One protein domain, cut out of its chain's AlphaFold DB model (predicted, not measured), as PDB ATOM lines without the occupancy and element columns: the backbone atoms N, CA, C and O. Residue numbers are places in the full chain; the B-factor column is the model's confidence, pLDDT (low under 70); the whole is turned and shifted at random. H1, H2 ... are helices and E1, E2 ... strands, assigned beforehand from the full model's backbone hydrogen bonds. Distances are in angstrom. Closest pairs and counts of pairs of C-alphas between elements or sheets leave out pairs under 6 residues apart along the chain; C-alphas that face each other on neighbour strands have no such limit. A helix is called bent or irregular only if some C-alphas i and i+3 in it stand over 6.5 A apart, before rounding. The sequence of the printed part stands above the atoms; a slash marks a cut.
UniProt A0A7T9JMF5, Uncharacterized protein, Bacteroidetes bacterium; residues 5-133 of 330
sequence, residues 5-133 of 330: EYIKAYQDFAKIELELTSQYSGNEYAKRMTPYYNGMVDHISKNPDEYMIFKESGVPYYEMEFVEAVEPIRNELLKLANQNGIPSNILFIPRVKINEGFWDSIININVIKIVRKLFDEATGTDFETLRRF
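What this domain is: This is residues 5 to 133 of the 330 residues of an uncharacterized protein of Bacteroidetes bacterium (UniProt A0A7T9JMF5). The model has two helical lobes joined by a small, staggered three-stranded sheet: the long hairpin H1 and H2 makes one lobe, H3, H4 and H5 the other, with H6 at its far end. The E2 and E3 hairpin packs on the first half of H1, and E3 is followed with no residue between by H5, which sets off in another direction into the second lobe, while the long link of residues 84 to 94 runs back between the lobes. The printed part has 129 residues, with six named helices and three named strands in the order H1, H2, E1, H3, H4, E2, E3, H5, H6. The class is mostly helix, and the sheet, E1 - E3 - E2, is antiparallel. The whole is compact, with a radius of gyration of the C-alphas of 15.5 A and spans of 42 by 32 by 29 A.

Where its parts are: Find C-alpha 5 at (181.821, -16.836, 6.082); from there H1 runs through residues 5 to 25, 29.0 A. H2, residues 27 to 46, is 27.8 A long, with a kink of 34 degrees near residue 34; it is irregular, but only just, with C-alphas 32 and 35 6.8 A apart. Next come E1, residues 51 to 53, H3, residues 61 to 69, and H4, residues 71 to 83, 18.3 A. Find C-alpha 95 at (176.998, -28.310, 2.979), where E2, residues 95 to 99, begins. E3, residues 102 to 108, is 20.5 A long; H5, residues 109 to 120, is 16.2 A. H6, residues 125 to 132, ends at (177.884, -53.043, 15.991).

How they stand to each other: H1 and H2 are a helical hairpin; they touch, closest at the C-alphas of Ser 22 and Ala 30, 5.0 A, at a shallow tilt of 6 degrees, opposite ways. H1 is on the sheet at a height over the sheet of 10.2 A, across the strands. Look at N 52 and O 107, 3.1 A, for E1 and E3, and at N 104 and O 96, 2.8 A, for the hairpin E2 and E3. E1, H3, H4 and E2 form a split strand-helix-strand unit, two strands running the same way with E3 between them, and its crossover is right-handed. H3 and H4 touch only at the corner, closest at the C-alphas of Val 67 and Arg 74, 5.1 A. H4 touches H5 with residues 76 to 81 alone, closest at the C-alphas of Leu 80 and Ile 114, 6.4 A, at a steep tilt of 52 degrees. H5 touches H6, about perpendicular at 79 degrees, closest at the C-alphas of Phe 119 and Arg 131, 6.6 A. H2 and H4 are apart. Every O i to N i+4 pair is within hydrogen-bond range in H1, H3, H4, H5 and H6, and 14 of 16 are in H2.

The domain as a whole: The two C-alphas farthest apart are those of Glu 100 and Gly 124, 43.8 A. The printed part has no cut, and the long link is H4 to E2. The mean pLDDT of the printed part is 80.4; it is under 70 in 28 residues, among them 65 to 72, 99 to 103 and 124 to 133.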
ATOM      1  N   GLU A   5     181.459 -16.177   7.336       90.12
ATOM      2  CA  GLU A   5     181.821 -16.836   6.082       90.12
ATOM      3  C   GLU A   5     180.990 -18.105   5.839       90.12
ATOM      4  O   GLU A   5     180.492 -18.314   4.736       90.12
ATOM      5  N   TYR A   6     180.759 -18.913   6.879       89.75
ATOM      6  CA  TYR A   6     179.926 -20.117   6.798       89.75
ATOM      7  C   TYR A   6     178.452 -19.783   6.566       89.75
ATOM      8  O   TYR A   6     177.774 -20.479   5.808       89.75
ATOM      9  N   ILE A   7     177.962 -18.714   7.199       90.94
ATOM     10  CA  ILE A   7     176.582 -18.242   7.033       90.94
ATOM     11  C   ILE A   7     176.365 -17.825   5.577       90.94
ATOM     12  O   ILE A   7     175.433 -18.303   4.925       90.94
ATOM     13  N   LYS A   8     177.268 -16.995   5.043       90.62
ATOM     14  CA  LYS A   8     177.223 -16.544   3.649       90.62
ATOM     15  C   LYS A   8     177.359 -17.709   2.666       90.62
ATOM     16  O   LYS A   8     176.582 -17.805   1.722       90.62
ATOM     17  N   ALA A   9     178.280 -18.636   2.925       88.81
ATOM     18  CA  ALA A   9     178.465 -19.818   2.090       88.81
ATOM     19  C   ALA A   9     177.195 -20.679   1.998       88.81
ATOM     20  O   ALA A   9     176.885 -21.204   0.927       88.81
ATOM     21  N   TYR A  10     176.442 -20.818   3.096       89.19
ATOM     22  CA  TYR A  10     175.172 -21.542   3.063       89.19
ATOM     23  C   TYR A  10     174.065 -20.762   2.338       89.19
ATOM     24  O   TYR A  10     173.287 -21.360   1.597       89.19
ATOM     25  N   GLN A  11     174.005 -19.437   2.504       90.31
ATOM     26  CA  GLN A  11     173.070 -18.579   1.764       90.31
ATOM     27  C   GLN A  11     173.269 -18.703   0.248       90.31
ATOM     28  O   GLN A  11     172.301 -18.909  -0.490       90.31
ATOM     29  N   ASP A  12     174.522 -18.644  -0.206       87.31
ATOM     30  CA  ASP A  12     174.875 -18.792  -1.618       87.31
ATOM     31  C   ASP A  12     174.537 -20.202  -2.129       87.31
ATOM     32  O   ASP A  12     173.947 -20.350  -3.203       87.31
ATOM     33  N   PHE A  13     174.835 -21.239  -1.336       87.25
ATOM     34  CA  PHE A  13     174.458 -22.616  -1.650       87.25
ATOM     35  C   PHE A  13     172.940 -22.774  -1.806       87.25
ATOM     36  O   PHE A  13     172.490 -23.282  -2.829       87.25
ATOM     37  N   ALA A  14     172.146 -22.306  -0.841       85.56
ATOM     38  CA  ALA A  14     170.690 -22.420  -0.866       85.56
ATOM     39  C   ALA A  14     170.079 -21.737  -2.099       85.56
ATOM     40  O   ALA A  14     169.165 -22.279  -2.722       85.56
ATOM     41  N   LYS A  15     170.609 -20.569  -2.482       86.44
ATOM     42  CA  LYS A  15     170.185 -19.861  -3.691       86.44
ATOM     43  C   LYS A  15     170.460 -20.686  -4.951       86.44
ATOM     44  O   LYS A  15     169.539 -20.912  -5.733       86.44
ATOM     45  N   ILE A  16     171.696 -21.162  -5.118       84.50
ATOM     46  CA  ILE A  16     172.104 -21.970  -6.278       84.50
ATOM     47  C   ILE A  16     171.282 -23.260  -6.346       84.50
ATOM     48  O   ILE A  16     170.768 -23.616  -7.402       84.50
ATOM     49  N   GLU A  17     171.118 -23.949  -5.221       80.88
ATOM     50  CA  GLU A  17     170.406 -25.223  -5.159       80.88
ATOM     51  C   GLU A  17     168.925 -25.062  -5.532       80.88
ATOM     52  O   GLU A  17     168.380 -25.881  -6.272       80.88
ATOM     53  N   LEU A  18     168.269 -23.981  -5.094       79.62
ATOM     54  CA  LEU A  18     166.887 -23.676  -5.476       79.62
ATOM     55  C   LEU A  18     166.751 -23.296  -6.958       79.62
ATOM     56  O   LEU A  18     165.782 -23.718  -7.595       79.62
ATOM     57  N   GLU A  19     167.707 -22.548  -7.514       78.81
ATOM     58  CA  GLU A  19     167.763 -22.221  -8.948       78.81
ATOM     59  C   GLU A  19     167.930 -23.490  -9.797       78.81
ATOM     60  O   GLU A  19     167.142 -23.730 -10.716       78.81
ATOM     61  N   LEU A  20     168.879 -24.361  -9.438       74.50
ATOM     62  CA  LEU A  20     169.093 -25.647 -10.106       74.50
ATOM     63  C   LEU A  20     167.871 -26.564  -9.957       74.50
ATOM     64  O   LEU A  20     167.424 -27.175 -10.927       74.50
ATOM     65  N   THR A  21     167.273 -26.630  -8.768       71.50
ATOM     66  CA  THR A  21     166.054 -27.420  -8.533       71.50
ATOM     67  C   THR A  21     164.901 -26.928  -9.411       71.50
ATOM     68  O   THR A  21     164.183 -27.734 -10.001       71.50
ATOM     69  N   SER A  22     164.732 -25.610  -9.545       77.19
ATOM     70  CA  SER A  22     163.736 -25.004 -10.436       77.19
ATOM     71  C   SER A  22     163.996 -25.371 -11.898       77.19
ATOM     72  O   SER A  22     163.068 -25.808 -12.584       77.19
ATOM     73  N   GLN A  23     165.252 -25.280 -12.342       72.31
ATOM     74  CA  GLN A  23     165.663 -25.583 -13.712       72.31
ATOM     75  C   GLN A  23     165.477 -27.063 -14.081       72.31
ATOM     76  O   GLN A  23     164.975 -27.362 -15.163       72.31
ATOM     77  N   TYR A  24     165.886 -27.987 -13.207       66.06
ATOM     78  CA  TYR A  24     165.984 -29.415 -13.538       66.06
ATOM     79  C   TYR A  24     164.839 -30.271 -12.986       66.06
ATOM     80  O   TYR A  24     164.533 -31.315 -13.556       66.06
ATOM     81  N   SER A  25     164.205 -29.864 -11.882       67.81
ATOM     82  CA  SER A  25     163.104 -30.602 -11.230       67.81
ATOM     83  C   SER A  25     161.758 -29.867 -11.285       67.81
ATOM     84  O   SER A  25     160.740 -30.400 -10.842       67.81
ATOM     85  N   GLY A  26     161.735 -28.660 -11.857       72.75
ATOM     86  CA  GLY A  26     160.533 -27.868 -12.088       72.75
ATOM     87  C   GLY A  26     160.155 -26.939 -10.930       72.75
ATOM     88  O   GLY A  26     160.402 -27.197  -9.749       72.75
ATOM     89  N   ASN A  27     159.480 -25.842 -11.282       84.31
ATOM     90  CA  ASN A  27     159.132 -24.752 -10.363       84.31
ATOM     91  C   ASN A  27     158.270 -25.178  -9.169       84.31
ATOM     92  O   ASN A  27     158.396 -24.615  -8.085       84.31
ATOM     93  N   GLU A  28     157.377 -26.149  -9.349       83.25
ATOM     94  CA  GLU A  28     156.505 -26.620  -8.270       83.25
ATOM     95  C   GLU A  28     157.281 -27.424  -7.217       83.25
ATOM     96  O   GLU A  28     157.043 -27.283  -6.018       83.25
ATOM     97  N   TYR A  29     158.258 -28.228  -7.644       67.19
ATOM     98  CA  TYR A  29     159.143 -28.932  -6.722       67.19
ATOM     99  C   TYR A  29     160.074 -27.955  -5.997       67.19
ATOM    100  O   TYR A  29     160.153 -27.999  -4.771       67.19
ATOM    101  N   ALA A  30     160.664 -26.992  -6.712       73.38
ATOM    102  CA  ALA A  30     161.474 -25.940  -6.098       73.38
ATOM    103  C   ALA A  30     160.699 -25.160  -5.022       73.38
ATOM    104  O   ALA A  30     161.196 -25.015  -3.908       73.38
ATOM    105  N   LYS A  31     159.445 -24.763  -5.297       86.44
ATOM    106  CA  LYS A  31     158.564 -24.099  -4.317       86.44
ATOM    107  C   LYS A  31     158.312 -24.936  -3.062       86.44
ATOM    108  O   LYS A  31     158.194 -24.367  -1.981       86.44
ATOM    109  N   ARG A  32     158.229 -26.267  -3.180       81.94
ATOM    110  CA  ARG A  32     158.094 -27.170  -2.020       81.94
ATOM    111  C   ARG A  32     159.375 -27.254  -1.192       81.94
ATOM    112  O   ARG A  32     159.288 -27.420   0.020       81.94
ATOM    113  N   MET A  33     160.539 -27.117  -1.828       79.00
ATOM    114  CA  MET A  33     161.842 -27.153  -1.159       79.00
ATOM    115  C   MET A  33     162.234 -25.806  -0.535       79.00
ATOM    116  O   MET A  33     162.944 -25.784   0.470       79.00
ATOM    117  N   THR A  34     161.744 -24.686  -1.080       85.81
ATOM    118  CA  THR A  34     162.060 -23.323  -0.617       85.81
ATOM    119  C   THR A  34     161.922 -23.122   0.898       85.81
ATOM    120  O   THR A  34     162.861 -22.587   1.485       85.81
ATOM    121  N   PRO A  35     160.841 -23.561   1.577       86.50
ATOM    122  CA  PRO A  35     160.708 -23.364   3.022       86.50
ATOM    123  C   PRO A  35     161.806 -24.054   3.841       86.50
ATOM    124  O   PRO A  35     162.196 -23.534   4.881       86.50
ATOM    125  N   TYR A  36     162.332 -25.192   3.377       83.88
ATOM    126  CA  TYR A  36     163.396 -25.917   4.074       83.88
ATOM    127  C   TYR A  36     164.735 -25.190   3.953       83.88
ATOM    128  O   TYR A  36     165.378 -24.918   4.967       83.88
ATOM    129  N   TYR A  37     165.118 -24.812   2.730       85.56
ATOM    130  CA  TYR A  37     166.359 -24.078   2.480       85.56
ATOM    131  C   TYR A  37     166.343 -22.701   3.146       85.56
ATOM    132  O   TYR A  37     167.241 -22.389   3.929       85.56
ATOM    133  N   ASN A  38     165.288 -21.912   2.919       89.62
ATOM    134  CA  ASN A  38     165.174 -20.573   3.498       89.62
ATOM    135  C   ASN A  38     164.995 -20.619   5.016       89.62
ATOM    136  O   ASN A  38     165.598 -19.819   5.720       89.62
ATOM    137  N   GLY A  39     164.232 -21.581   5.541       88.81
ATOM    138  CA  GLY A  39     164.094 -21.748   6.985       88.81
ATOM    139  C   GLY A  39     165.432 -22.064   7.655       88.81
ATOM    140  O   GLY A  39     165.708 -21.579   8.750       88.81
ATOM    141  N   MET A  40     166.279 -22.874   7.014       88.88
ATOM    142  CA  MET A  40     167.618 -23.169   7.524       88.88
ATOM    143  C   MET A  40     168.548 -21.951   7.431       88.88
ATOM    144  O   MET A  40     169.262 -21.671   8.391       88.88
ATOM    145  N   VAL A  41     168.492 -21.191   6.327       91.19
ATOM    146  CA  VAL A  41     169.200 -19.905   6.184       91.19
ATOM    147  C   VAL A  41     168.817 -18.946   7.312       91.19
ATOM    148  O   VAL A  41     169.698 -18.403   7.981       91.19
ATOM    149  N   ASP A  42     167.518 -18.772   7.558       93.31
ATOM    150  CA  ASP A  42     167.001 -17.898   8.609       93.31
ATOM    151  C   ASP A  42     167.476 -18.340   9.993       93.31
ATOM    152  O   ASP A  42     167.857 -17.505  10.815       93.31
ATOM    153  N   HIS A  43     167.465 -19.648  10.256       93.62
ATOM    154  CA  HIS A  43     167.871 -20.190  11.545       93.62
ATOM    155  C   HIS A  43     169.376 -20.035  11.791       93.62
ATOM    156  O   HIS A  43     169.769 -19.545  12.846       93.62
ATOM    157  N   ILE A  44     170.216 -20.386  10.810       92.31
ATOM    158  CA  ILE A  44     171.675 -20.205  10.887       92.31
ATOM    159  C   ILE A  44     172.019 -18.726  11.104       92.31
ATOM    160  O   ILE A  44     172.864 -18.408  11.934       92.31
ATOM    161  N   SER A  45     171.342 -17.826  10.387       92.00
ATOM    162  CA  SER A  45     171.618 -16.386  10.460       92.00
ATOM    163  C   SER A  45     171.219 -15.774  11.808       92.00
ATOM    164  O   SER A  45     171.878 -14.851  12.276       92.00
ATOM    165  N   LYS A  46     170.142 -16.267  12.438       94.19
ATOM    166  CA  LYS A  46     169.656 -15.772  13.741       94.19
ATOM    167  C   LYS A  46     170.366 -16.415  14.931       94.19
ATOM    168  O   LYS A  46     170.523 -15.757  15.953       94.19
ATOM    169  N   ASN A  47     170.781 -17.673  14.789       93.75
ATOM    170  CA  ASN A  47     171.309 -18.496  15.877       93.75
ATOM    171  C   ASN A  47     172.677 -19.122  15.520       93.75
ATOM    172  O   ASN A  47     172.826 -20.342  15.623       93.75
ATOM    173  N   PRO A  48     173.690 -18.347  15.084       92.88
ATOM    174  CA  PRO A  48     174.963 -18.910  14.619       92.88
ATOM    175  C   PRO A  48     175.717 -19.677  15.716       92.88
ATOM    176  O   PRO A  48     176.379 -20.674  15.427       92.88
ATOM    177  N   ASP A  49     175.555 -19.276  16.977       93.25
ATOM    178  CA  ASP A  49     176.185 -19.923  18.135       93.25
ATOM    179  C   ASP A  49     175.647 -21.337  18.401       93.25
ATOM    180  O   ASP A  49     176.295 -22.138  19.076       93.25
ATOM    181  N   GLU A  50     174.489 -21.687  17.832       93.69
ATOM    182  CA  GLU A  50     173.959 -23.049  17.889       93.69
ATOM    183  C   GLU A  50     174.601 -23.991  16.867       93.69
ATOM    184  O   GLU A  50     174.268 -25.177  16.839       93.69
ATOM    185  N   TYR A  51     175.506 -23.495  16.021       93.75
ATOM    186  CA  TYR A  51     176.158 -24.279  14.980       93.75
ATOM    187  C   TYR A  51     177.665 -24.376  15.193       93.75
ATOM    188  O   TYR A  51     178.357 -23.469  15.668       93.75
ATOM    189  N   MET A  52     178.206 -25.508  14.760       93.31
ATOM    190  CA  MET A  52     179.643 -25.745  14.719       93.31
ATOM    191  C   MET A  52     180.050 -26.442  13.427       93.31
ATOM    192  O   MET A  52     179.209 -26.971  12.698       93.31
ATOM    193  N   ILE A  53     181.352 -26.440  13.154       90.25
ATOM    194  CA  ILE A  53     181.920 -27.163  12.022       90.25
ATOM    195  C   ILE A  53     181.724 -28.662  12.272       90.25
ATOM    196  O   ILE A  53     182.069 -29.180  13.334       90.25
ATOM    197  N   PHE A  54     181.164 -29.369  11.294       87.25
ATOM    198  CA  PHE A  54     180.739 -30.760  11.437       87.25
ATOM    199  C   PHE A  54     181.881 -31.685  11.868       87.25
ATOM    200  O   PHE A  54     181.694 -32.532  12.737       87.25
ATOM    201  N   LYS A  55     183.086 -31.494  11.321       83.62
ATOM    202  CA  LYS A  55     184.268 -32.306  11.668       83.62
ATOM    203  C   LYS A  55     184.669 -32.221  13.147       83.62
ATOM    204  O   LYS A  55     185.377 -33.093  13.630       83.62
ATOM    205  N   GLU A  56     184.223 -31.184  13.854       88.06
ATOM    206  CA  GLU A  56     184.497 -30.954  15.277       88.06
ATOM    207  C   GLU A  56     183.366 -31.477  16.180       88.06
ATOM    208  O   GLU A  56     183.479 -31.422  17.401       88.06
ATOM    209  N   SER A  57     182.269 -31.980  15.604       86.94
ATOM    210  CA  SER A  57     181.045 -32.334  16.340       86.94
ATOM    211  C   SER A  57     181.132 -33.609  17.179       86.94
ATOM    212  O   SER A  57     180.251 -33.862  17.999       86.94
ATOM    213  N   GLY A  58     182.133 -34.457  16.930       83.44
ATOM    214  CA  GLY A  58     182.184 -35.821  17.464       83.44
ATOM    215  C   GLY A  58     181.174 -36.787  16.829       83.44
ATOM    216  O   GLY A  58     181.201 -37.973  17.143       83.44
ATOM    217  N   VAL A  59     180.315 -36.314  15.917       83.75
ATOM    218  CA  VAL A  59     179.440 -37.156  15.096       83.75
ATOM    219  C   VAL A  59     180.189 -37.526  13.814       83.75
ATOM    220  O   VAL A  59     180.470 -36.643  13.000       83.75
ATOM    221  N   PRO A  60     180.531 -38.802  13.576       75.31
ATOM    222  CA  PRO A  60     181.091 -39.218  12.302       75.31
ATOM    223  C   PRO A  60     180.079 -39.007  11.172       75.31
ATOM    224  O   PRO A  60     178.882 -39.259  11.299       75.31
ATOM    225  N   TYR A  61     180.592 -38.584  10.020       68.38
ATOM    226  CA  TYR A  61     179.790 -38.259   8.835       68.38
ATOM    227  C   TYR A  61     178.860 -39.401   8.394       68.38
ATOM    228  O   TYR A  61     177.732 -39.154   7.978       68.38
ATOM    229  N   TYR A  62     179.316 -40.649   8.542       65.81
ATOM    230  CA  TYR A  62     178.517 -41.834   8.232       65.81
ATOM    231  C   TYR A  62     177.229 -41.912   9.051       65.81
ATOM    232  O   TYR A  62     176.188 -42.245   8.502       65.81
ATOM    233  N   GLU A  63     177.278 -41.609  10.346       72.00
ATOM    234  CA  GLU A  63     176.110 -41.778  11.213       72.00
ATOM    235  C   GLU A  63     174.992 -40.811  10.822       72.00
ATOM    236  O   GLU A  63     173.823 -41.189  10.806       72.00
ATOM    237  N   MET A  64     175.344 -39.599  10.394       75.25
ATOM    238  CA  MET A  64     174.363 -38.663   9.850       75.25
ATOM    239  C   MET A  64     173.855 -39.061   8.468       75.25
ATOM    240  O   MET A  64     172.646 -39.046   8.258       75.25
ATOM    241  N   GLU A  65     174.726 -39.480   7.544       67.81
ATOM    242  CA  GLU A  65     174.264 -40.011   6.249       67.81
ATOM    243  C   GLU A  65     173.326 -41.210   6.437       67.81
ATOM    244  O   GLU A  65     172.325 -41.334   5.733       67.81
ATOM    245  N   PHE A  66     173.617 -42.072   7.411       64.94
ATOM    246  CA  PHE A  66     172.787 -43.224   7.732       64.94
ATOM    247  C   PHE A  66     171.411 -42.804   8.250       64.94
ATOM    248  O   PHE A  66     170.397 -43.330   7.793       64.94
ATOM    249  N   VAL A  67     171.360 -41.826   9.158       68.62
ATOM    250  CA  VAL A  67     170.092 -41.278   9.660       68.62
ATOM    251  C   VAL A  67     169.268 -40.656   8.539       68.62
ATOM    252  O   VAL A  67     168.056 -40.842   8.506       68.62
ATOM    253  N   GLU A  68     169.895 -39.942   7.608       66.50
ATOM    254  CA  GLU A  68     169.192 -39.317   6.483       66.50
ATOM    255  C   GLU A  68     168.670 -40.355   5.466       66.50
ATOM    256  O   GLU A  68     167.584 -40.180   4.894       66.50
ATOM    257  N   ALA A  69     169.412 -41.450   5.266       57.12
ATOM    258  CA  ALA A  69     169.125 -42.471   4.259       57.12
ATOM    259  C   ALA A  69     168.167 -43.580   4.728       57.12
ATOM    260  O   ALA A  69     167.389 -44.094   3.921       57.12
ATOM    261  N   VAL A  70     168.208 -43.968   6.005       55.59
ATOM    262  CA  VAL A  70     167.458 -45.125   6.517       55.59
ATOM    263  C   VAL A  70     166.156 -44.670   7.157       55.59
ATOM    264  O   VAL A  70     166.129 -44.131   8.258       55.59
ATOM    265  N   GLU A  71     165.046 -44.915   6.463       63.62
ATOM    266  CA  GLU A  71     163.729 -44.384   6.823       63.62
ATOM    267  C   GLU A  71     163.279 -44.681   8.271       63.62
ATOM    268  O   GLU A  71     162.863 -43.732   8.939       63.62
ATOM    269  N   PRO A  72     163.404 -45.910   8.818       65.06
ATOM    270  CA  PRO A  72     163.080 -46.167  10.227       65.06
ATOM    271  C   PRO A  72     163.860 -45.281  11.208       65.06
ATOM    272  O   PRO A  72     163.299 -44.770  12.175       65.06
ATOM    273  N   ILE A  73     165.140 -45.052  10.923       71.94
ATOM    274  CA  ILE A  73     166.047 -44.259  11.755       71.94
ATOM    275  C   ILE A  73     165.747 -42.770  11.608       71.94
ATOM    276  O   ILE A  73     165.656 -42.053  12.602       71.94
ATOM    277  N   ARG A  74     165.509 -42.314  10.375       75.94
ATOM    278  CA  ARG A  74     165.063 -40.954  10.070       75.94
ATOM    279  C   ARG A  74     163.771 -40.606  10.801       75.94
ATOM    280  O   ARG A  74     163.643 -39.518  11.356       75.94
ATOM    281  N   ASN A  75     162.815 -41.533  10.819       81.38
ATOM    282  CA  ASN A  75     161.545 -41.356  11.516       81.38
ATOM    283  C   ASN A  75     161.757 -41.225  13.026       81.38
ATOM    284  O   ASN A  75     161.090 -40.413  13.667       81.38
ATOM    285  N   GLU A  76     162.698 -41.975  13.595       84.19
ATOM    286  CA  GLU A  76     163.037 -41.856  15.010       84.19
ATOM    287  C   GLU A  76     163.760 -40.539  15.325       84.19
ATOM    288  O   GLU A  76     163.414 -39.875  16.302       84.19
ATOM    289  N   LEU A  77     164.668 -40.080  14.452       87.31
ATOM    290  CA  LEU A  77     165.262 -38.743  14.555       87.31
ATOM    291  C   LEU A  77     164.175 -37.659  14.556       87.31
ATOM    292  O   LEU A  77     164.207 -36.768  15.400       87.31
ATOM    293  N   LEU A  78     163.196 -37.739  13.649       88.44
ATOM    294  CA  LEU A  78     162.091 -36.775  13.573       88.44
ATOM    295  C   LEU A  78     161.236 -36.771  14.847       88.44
ATOM    296  O   LEU A  78     160.840 -35.704  15.319       88.44
ATOM    297  N   LYS A  79     160.973 -37.940  15.444       90.88
ATOM    298  CA  LYS A  79     160.280 -38.019  16.740       90.88
ATOM    299  C   LYS A  79     161.093 -37.362  17.850       90.88
ATOM    300  O   LYS A  79     160.538 -36.559  18.598       90.88
ATOM    301  N   LEU A  80     162.388 -37.668  17.939       91.75
ATOM    302  CA  LEU A  80     163.288 -37.065  18.924       91.75
ATOM    303  C   LEU A  80     163.376 -35.548  18.738       91.75
ATOM    304  O   LEU A  80     163.302 -34.809  19.716       91.75
ATOM    305  N   ALA A  81     163.470 -35.073  17.498       91.88
ATOM    306  CA  ALA A  81     163.465 -33.654  17.174       91.88
ATOM    307  C   ALA A  81     162.195 -32.965  17.684       91.88
ATOM    308  O   ALA A  81     162.284 -31.995  18.433       91.88
ATOM    309  N   ASN A  82     161.022 -33.526  17.374       92.94
ATOM    310  CA  ASN A  82     159.737 -32.996  17.832       92.94
ATOM    311  C   ASN A  82     159.632 -32.969  19.365       92.94
ATOM    312  O   ASN A  82     159.179 -31.977  19.930       92.94
ATOM    313  N   GLN A  83     160.089 -34.022  20.050       92.69
ATOM    314  CA  GLN A  83     160.104 -34.089  21.520       92.69
ATOM    315  C   GLN A  83     161.013 -33.032  22.160       92.69
ATOM    316  O   GLN A  83     160.746 -32.596  23.277       92.69
ATOM    317  N   ASN A  84     162.074 -32.622  21.463       91.31
ATOM    318  CA  ASN A  84     163.036 -31.626  21.935       91.31
ATOM    319  C   ASN A  84     162.769 -30.219  21.371       91.31
ATOM    320  O   ASN A  84     163.579 -29.320  21.581       91.31
ATOM    321  N   GLY A  85     161.660 -30.014  20.647       91.44
ATOM    322  CA  GLY A  85     161.326 -28.722  20.039       91.44
ATOM    323  C   GLY A  85     162.300 -28.276  18.941       91.44
ATOM    324  O   GLY A  85     162.429 -27.080  18.698       91.44
ATOM    325  N   ILE A  86     162.997 -29.214  18.295       90.69
ATOM    326  CA  ILE A  86     163.981 -28.939  17.243       90.69
ATOM    327  C   ILE A  86     163.254 -28.871  15.889       90.69
ATOM    328  O   ILE A  86     162.638 -29.862  15.485       90.69
ATOM    329  N   PRO A  87     163.323 -27.742  15.160       87.81
ATOM    330  CA  PRO A  87     162.684 -27.605  13.855       87.81
ATOM    331  C   PRO A  87     163.211 -28.610  12.816       87.81
ATOM    332  O   PRO A  87     164.414 -28.845  12.704       87.81
ATOM    333  N   SER A  88     162.321 -29.176  11.998       84.12
ATOM    334  CA  SER A  88     162.687 -30.195  10.999       84.12
ATOM    335  C   SER A  88     163.644 -29.680   9.918       84.12
ATOM    336  O   SER A  88     164.451 -30.436   9.380       84.12
ATOM    337  N   ASN A  89     163.598 -28.382   9.628       81.25
ATOM    338  CA  ASN A  89     164.447 -27.714   8.648       81.25
ATOM    339  C   ASN A  89     165.905 -27.555   9.096       81.25
ATOM    340  O   ASN A  89     166.699 -27.105   8.284       81.25
ATOM    341  N   ILE A  90     166.272 -27.888  10.339       85.50
ATOM    342  CA  ILE A  90     167.670 -27.812  10.807       85.50
ATOM    343  C   ILE A  90     168.288 -29.181  11.105       85.50
ATOM    344  O   ILE A  90     169.429 -29.243  11.550       85.50
ATOM    345  N   LEU A  91     167.545 -30.267  10.861       82.81
ATOM    346  CA  LEU A  91     167.959 -31.640  11.181       82.81
ATOM    347  C   LEU A  91     169.027 -32.215  10.248       82.81
ATOM    348  O   LEU A  91     169.668 -33.201  10.601       82.81
ATOM    349  N   PHE A  92     169.201 -31.619   9.074       76.12
ATOM    350  CA  PHE A  92     170.099 -32.109   8.033       76.12
ATOM    351  C   PHE A  92     171.463 -31.427   8.110       76.12
ATOM    352  O   PHE A  92     171.559 -30.281   8.555       76.12
ATOM    353  N   ILE A  93     172.510 -32.109   7.638       74.06
ATOM    354  CA  ILE A  93     173.845 -31.504   7.540       74.06
ATOM    355  C   ILE A  93     173.872 -30.495   6.382       74.06
ATOM    356  O   ILE A  93     173.825 -30.902   5.214       74.06
ATOM    357  N   PRO A  94     174.051 -29.189   6.645       73.56
ATOM    358  CA  PRO A  94     174.199 -28.196   5.600       73.56
ATOM    359  C   PRO A  94     175.620 -28.275   5.030       73.56
ATOM    360  O   PRO A  94     176.614 -28.223   5.767       73.56
ATOM    361  N   ARG A  95     175.722 -28.388   3.703       74.25
ATOM    362  CA  ARG A  95     176.998 -28.310   2.979       74.25
ATOM    363  C   ARG A  95     177.310 -26.856   2.673       74.25
ATOM    364  O   ARG A  95     176.449 -26.124   2.195       74.25
ATOM    365  N   VAL A  96     178.549 -26.453   2.919       75.25
ATOM    366  CA  VAL A  96     179.004 -25.077   2.720       75.25
ATOM    367  C   VAL A  96     180.285 -25.070   1.905       75.25
ATOM    368  O   VAL A  96     181.187 -25.877   2.127       75.25
ATOM    369  N   LYS A  97     180.372 -24.164   0.935       76.12
ATOM    370  CA  LYS A  97     181.588 -23.961   0.149       76.12
ATOM    371  C   LYS A  97     182.292 -22.717   0.671       76.12
ATOM    372  O   LYS A  97     181.828 -21.613   0.427       76.12
ATOM    373  N   ILE A  98     183.382 -22.921   1.402       73.69
ATOM    374  CA  ILE A  98     184.118 -21.833   2.058       73.69
ATOM    375  C   ILE A  98     185.131 -21.227   1.078       73.69
ATOM    376  O   ILE A  98     185.085 -20.035   0.801       73.69
ATOM    377  N   ASN A  99     185.945 -22.074   0.431       67.94
ATOM    378  CA  ASN A  99     186.972 -21.661  -0.534       67.94
ATOM    379  C   ASN A  99     186.810 -22.390  -1.879       67.94
ATOM    380  O   ASN A  99     186.143 -23.429  -1.970       67.94
ATOM    381  N   GLU A 100     187.459 -21.893  -2.938       59.28
ATOM    382  CA  GLU A 100     187.549 -22.625  -4.207       59.28
ATOM    383  C   GLU A 100     188.113 -24.037  -3.980       59.28
ATOM    384  O   GLU A 100     189.206 -24.225  -3.455       59.28
ATOM    385  N   GLY A 101     187.322 -25.052  -4.338       53.50
ATOM    386  CA  GLY A 101     187.690 -26.463  -4.205       53.50
ATOM    387  C   GLY A 101     187.459 -27.102  -2.829       53.50
ATOM    388  O   GLY A 101     187.589 -28.323  -2.736       53.50
ATOM    389  N   PHE A 102     187.068 -26.351  -1.788       60.56
ATOM    390  CA  PHE A 102     186.857 -26.910  -0.445       60.56
ATOM    391  C   PHE A 102     185.398 -26.798   0.017       60.56
ATOM    392  O   PHE A 102     184.884 -25.713   0.290       60.56
ATOM    393  N   TRP A 103     184.745 -27.956   0.119       69.56
ATOM    394  CA  TRP A 103     183.435 -28.104   0.743       69.56
ATOM    395  C   TRP A 103     183.628 -28.499   2.208       69.56
ATOM    396  O   TRP A 103     184.271 -29.512   2.483       69.56
ATOM    397  N   ASP A 104     183.060 -27.722   3.124       79.06
ATOM    398  CA  ASP A 104     182.930 -28.078   4.538       79.06
ATOM    399  C   ASP A 104     181.445 -28.334   4.865       79.06
ATOM    400  O   ASP A 104     180.559 -28.330   3.998       79.06
ATOM    401  N   SER A 105     181.152 -28.650   6.116       85.19
ATOM    402  CA  SER A 105     179.797 -28.891   6.598       85.19
ATOM    403  C   SER A 105     179.638 -28.339   8.001       85.19
ATOM    404  O   SER A 105     180.597 -28.291   8.773       85.19
ATOM    405  N   ILE A 106     178.422 -27.935   8.343       88.50
ATOM    406  CA  ILE A 106     178.074 -27.485   9.695       88.50
ATOM    407  C   ILE A 106     177.000 -28.394  10.278       88.50
ATOM    408  O   ILE A 106     176.448 -29.241   9.587       88.50
ATOM    409  N   ILE A 107     176.724 -28.273  11.567       90.88
ATOM    410  CA  ILE A 107     175.621 -28.993  12.205       90.88
ATOM    411  C   ILE A 107     175.165 -28.231  13.440       90.88
ATOM    412  O   ILE A 107     175.973 -27.583  14.112       90.88
ATOM    413  N   ASN A 108     173.867 -28.296  13.721       93.75
ATOM    414  CA  ASN A 108     173.302 -27.713  14.927       93.75
ATOM    415  C   ASN A 108     173.649 -28.579  16.155       93.75
ATOM    416  O   ASN A 108     173.530 -29.806  16.134       93.75
ATOM    417  N   ILE A 109     174.045 -27.935  17.251       93.62
ATOM    418  CA  ILE A 109     174.476 -28.583  18.497       93.62
ATOM    419  C   ILE A 109     173.357 -29.428  19.116       93.62
ATOM    420  O   ILE A 109     173.618 -30.493  19.679       93.62
ATOM    421  N   ASN A 110     172.098 -29.010  18.998       92.44
ATOM    422  CA  ASN A 110     170.973 -29.789  19.509       92.44
ATOM    423  C   ASN A 110     170.689 -31.021  18.638       92.44
ATOM    424  O   ASN A 110     170.302 -32.062  19.170       92.44
ATOM    425  N   VAL A 111     170.973 -30.947  17.334       91.62
ATOM    426  CA  VAL A 111     170.908 -32.104  16.427       91.62
ATOM    427  C   VAL A 111     171.981 -33.131  16.779       91.62
ATOM    428  O   VAL A 111     171.675 -34.316  16.894       91.62
ATOM    429  N   ILE A 112     173.210 -32.689  17.064       91.44
ATOM    430  CA  ILE A 112     174.288 -33.570  17.545       91.44
ATOM    431  C   ILE A 112     173.827 -34.398  18.753       91.44
ATOM    432  O   ILE A 112     174.009 -35.615  18.767       91.44
ATOM    433  N   LYS A 113     173.185 -33.758  19.742       91.25
ATOM    434  CA  LYS A 113     172.706 -34.429  20.963       91.25
ATOM    435  C   LYS A 113     171.690 -35.528  20.666       91.25
ATOM    436  O   LYS A 113     171.823 -36.628  21.194       91.25
ATOM    437  N   ILE A 114     170.686 -35.258  19.829       91.75
ATOM    438  CA  ILE A 114     169.661 -36.267  19.514       91.75
ATOM    439  C   ILE A 114     170.212 -37.392  18.635       91.75
ATOM    440  O   ILE A 114     169.776 -38.531  18.771       91.75
ATOM    441  N   VAL A 115     171.208 -37.109  17.792       88.12
ATOM    442  CA  VAL A 115     171.899 -38.136  17.005       88.12
ATOM    443  C   VAL A 115     172.746 -39.007  17.929       88.12
ATOM    444  O   VAL A 115     172.657 -40.224  17.836       88.12
ATOM    445  N   ARG A 116     173.502 -38.425  18.873       89.12
ATOM    446  CA  ARG A 116     174.194 -39.207  19.917       89.12
ATOM    447  C   ARG A 116     173.220 -40.071  20.694       89.12
ATOM    448  O   ARG A 116     173.417 -41.269  20.769       89.12
ATOM    449  N   LYS A 117     172.099 -39.517  21.150       88.31
ATOM    450  CA  LYS A 117     171.059 -40.298  21.825       88.31
ATOM    451  C   LYS A 117     170.560 -41.475  20.977       88.31
ATOM    452  O   LYS A 117     170.384 -42.581  21.485       88.31
ATOM    453  N   LEU A 118     170.356 -41.259  19.681       84.94
ATOM    454  CA  LEU A 118     169.923 -42.308  18.763       84.94
ATOM    455  C   LEU A 118     170.978 -43.418  18.628       84.94
ATOM    456  O   LEU A 118     170.651 -44.597  18.746       84.94
ATOM    457  N   PHE A 119     172.245 -43.059  18.432       78.44
ATOM    458  CA  PHE A 119     173.316 -44.039  18.247       78.44
ATOM    459  C   PHE A 119     173.784 -44.676  19.549       78.44
ATOM    460  O   PHE A 119     174.083 -45.861  19.548       78.44
ATOM    461  N   ASP A 120     173.752 -43.971  20.670       84.25
ATOM    462  CA  ASP A 120     174.341 -44.416  21.933       84.25
ATOM    463  C   ASP A 120     173.296 -45.069  22.857       84.25
ATOM    464  O   ASP A 120     173.622 -46.022  23.562       84.25
ATOM    465  N   GLU A 121     172.027 -44.634  22.811       85.06
ATOM    466  CA  GLU A 121     171.005 -45.023  23.804       85.06
ATOM    467  C   GLU A 121     169.785 -45.774  23.232       85.06
ATOM    468  O   GLU A 121     169.178 -46.572  23.946       85.06
ATOM    469  N   ALA A 122     169.390 -45.557  21.967       80.50
ATOM    470  CA  ALA A 122     168.181 -46.172  21.395       80.50
ATOM    471  C   ALA A 122     168.167 -47.715  21.467       80.50
ATOM    472  O   ALA A 122     169.100 -48.394  21.042       80.50
ATOM    473  N   THR A 123     167.091 -48.301  21.973       76.75
ATOM    474  CA  THR A 123     166.958 -49.758  22.115       76.75
ATOM    475  C   THR A 123     166.237 -50.379  20.920       76.75
ATOM    476  O   THR A 123     165.372 -49.738  20.324       76.75
ATOM    477  N   GLY A 124     166.531 -51.641  20.607       67.81
ATOM    478  CA  GLY A 124     165.893 -52.379  19.514       67.81
ATOM    479  C   GLY A 124     166.919 -53.023  18.590       67.81
ATOM    480  O   GLY A 124     168.037 -52.529  18.458       67.81
ATOM    481  N   THR A 125     166.533 -54.120  17.936       60.28
ATOM    482  CA  THR A 125     167.444 -54.941  17.121       60.28
ATOM    483  C   THR A 125     168.166 -54.129  16.054       60.28
ATOM    484  O   THR A 125     169.361 -54.326  15.853       60.28
ATOM    485  N   ASP A 126     167.486 -53.174  15.422       57.66
ATOM    486  CA  ASP A 126     168.071 -52.361  14.355       57.66
ATOM    487  C   ASP A 126     169.147 -51.408  14.893       57.66
ATOM    488  O   ASP A 126     170.225 -51.335  14.316       57.66
ATOM    489  N   PHE A 127     168.915 -50.753  16.038       66.69
ATOM    490  CA  PHE A 127     169.878 -49.849  16.686       66.69
ATOM    491  C   PHE A 127     171.027 -50.600  17.376       66.69
ATOM    492  O   PHE A 127     172.170 -50.153  17.374       66.69
ATOM    493  N   GLU A 128     170.759 -51.772  17.946       64.75
ATOM    494  CA  GLU A 128     171.801 -52.630  18.518       64.75
ATOM    495  C   GLU A 128     172.709 -53.211  17.437       64.75
ATOM    496  O   GLU A 128     173.926 -53.279  17.620       64.75
ATOM    497  N   THR A 129     172.133 -53.598  16.297       54.03
ATOM    498  CA  THR A 129     172.912 -54.009  15.128       54.03
ATOM    499  C   THR A 129     173.650 -52.797  14.556       54.03
ATOM    500  O   THR A 129     174.834 -52.906  14.267       54.03
ATOM    501  N   LEU A 130     173.025 -51.613  14.515       56.25
ATOM    502  CA  LEU A 130     173.656 -50.345  14.126       56.25
ATOM    503  C   LEU A 130     174.946 -50.050  14.891       56.25
ATOM    504  O   LEU A 130     175.977 -49.817  14.276       56.25
ATOM    505  N   ARG A 131     174.910 -50.117  16.226       60.75
ATOM    506  CA  ARG A 131     176.076 -49.876  17.102       60.75
ATOM    507  C   ARG A 131     177.221 -50.850  16.882       60.75
ATOM    508  O   ARG A 131     178.372 -50.554  17.191       60.75
ATOM    509  N   ARG A 132     176.898 -52.041  16.388       52.88
ATOM    510  CA  ARG A 132     177.884 -53.043  15.991       52.88
ATOM    511  C   ARG A 132     178.536 -52.697  14.649       52.88
ATOM    512  O   ARG A 132     179.621 -53.201  14.366       52.88
ATOM    513  N   PHE A 133     177.923 -51.829  13.840       51.94
ATOM    514  CA  PHE A 133     178.505 -51.300  12.612       51.94
ATOM    515  C   PHE A 133     179.290 -50.011  12.881       51.94
ATOM    516  O   PHE A 133     178.727 -48.936  13.058       51.94
TER     517      PHE A 133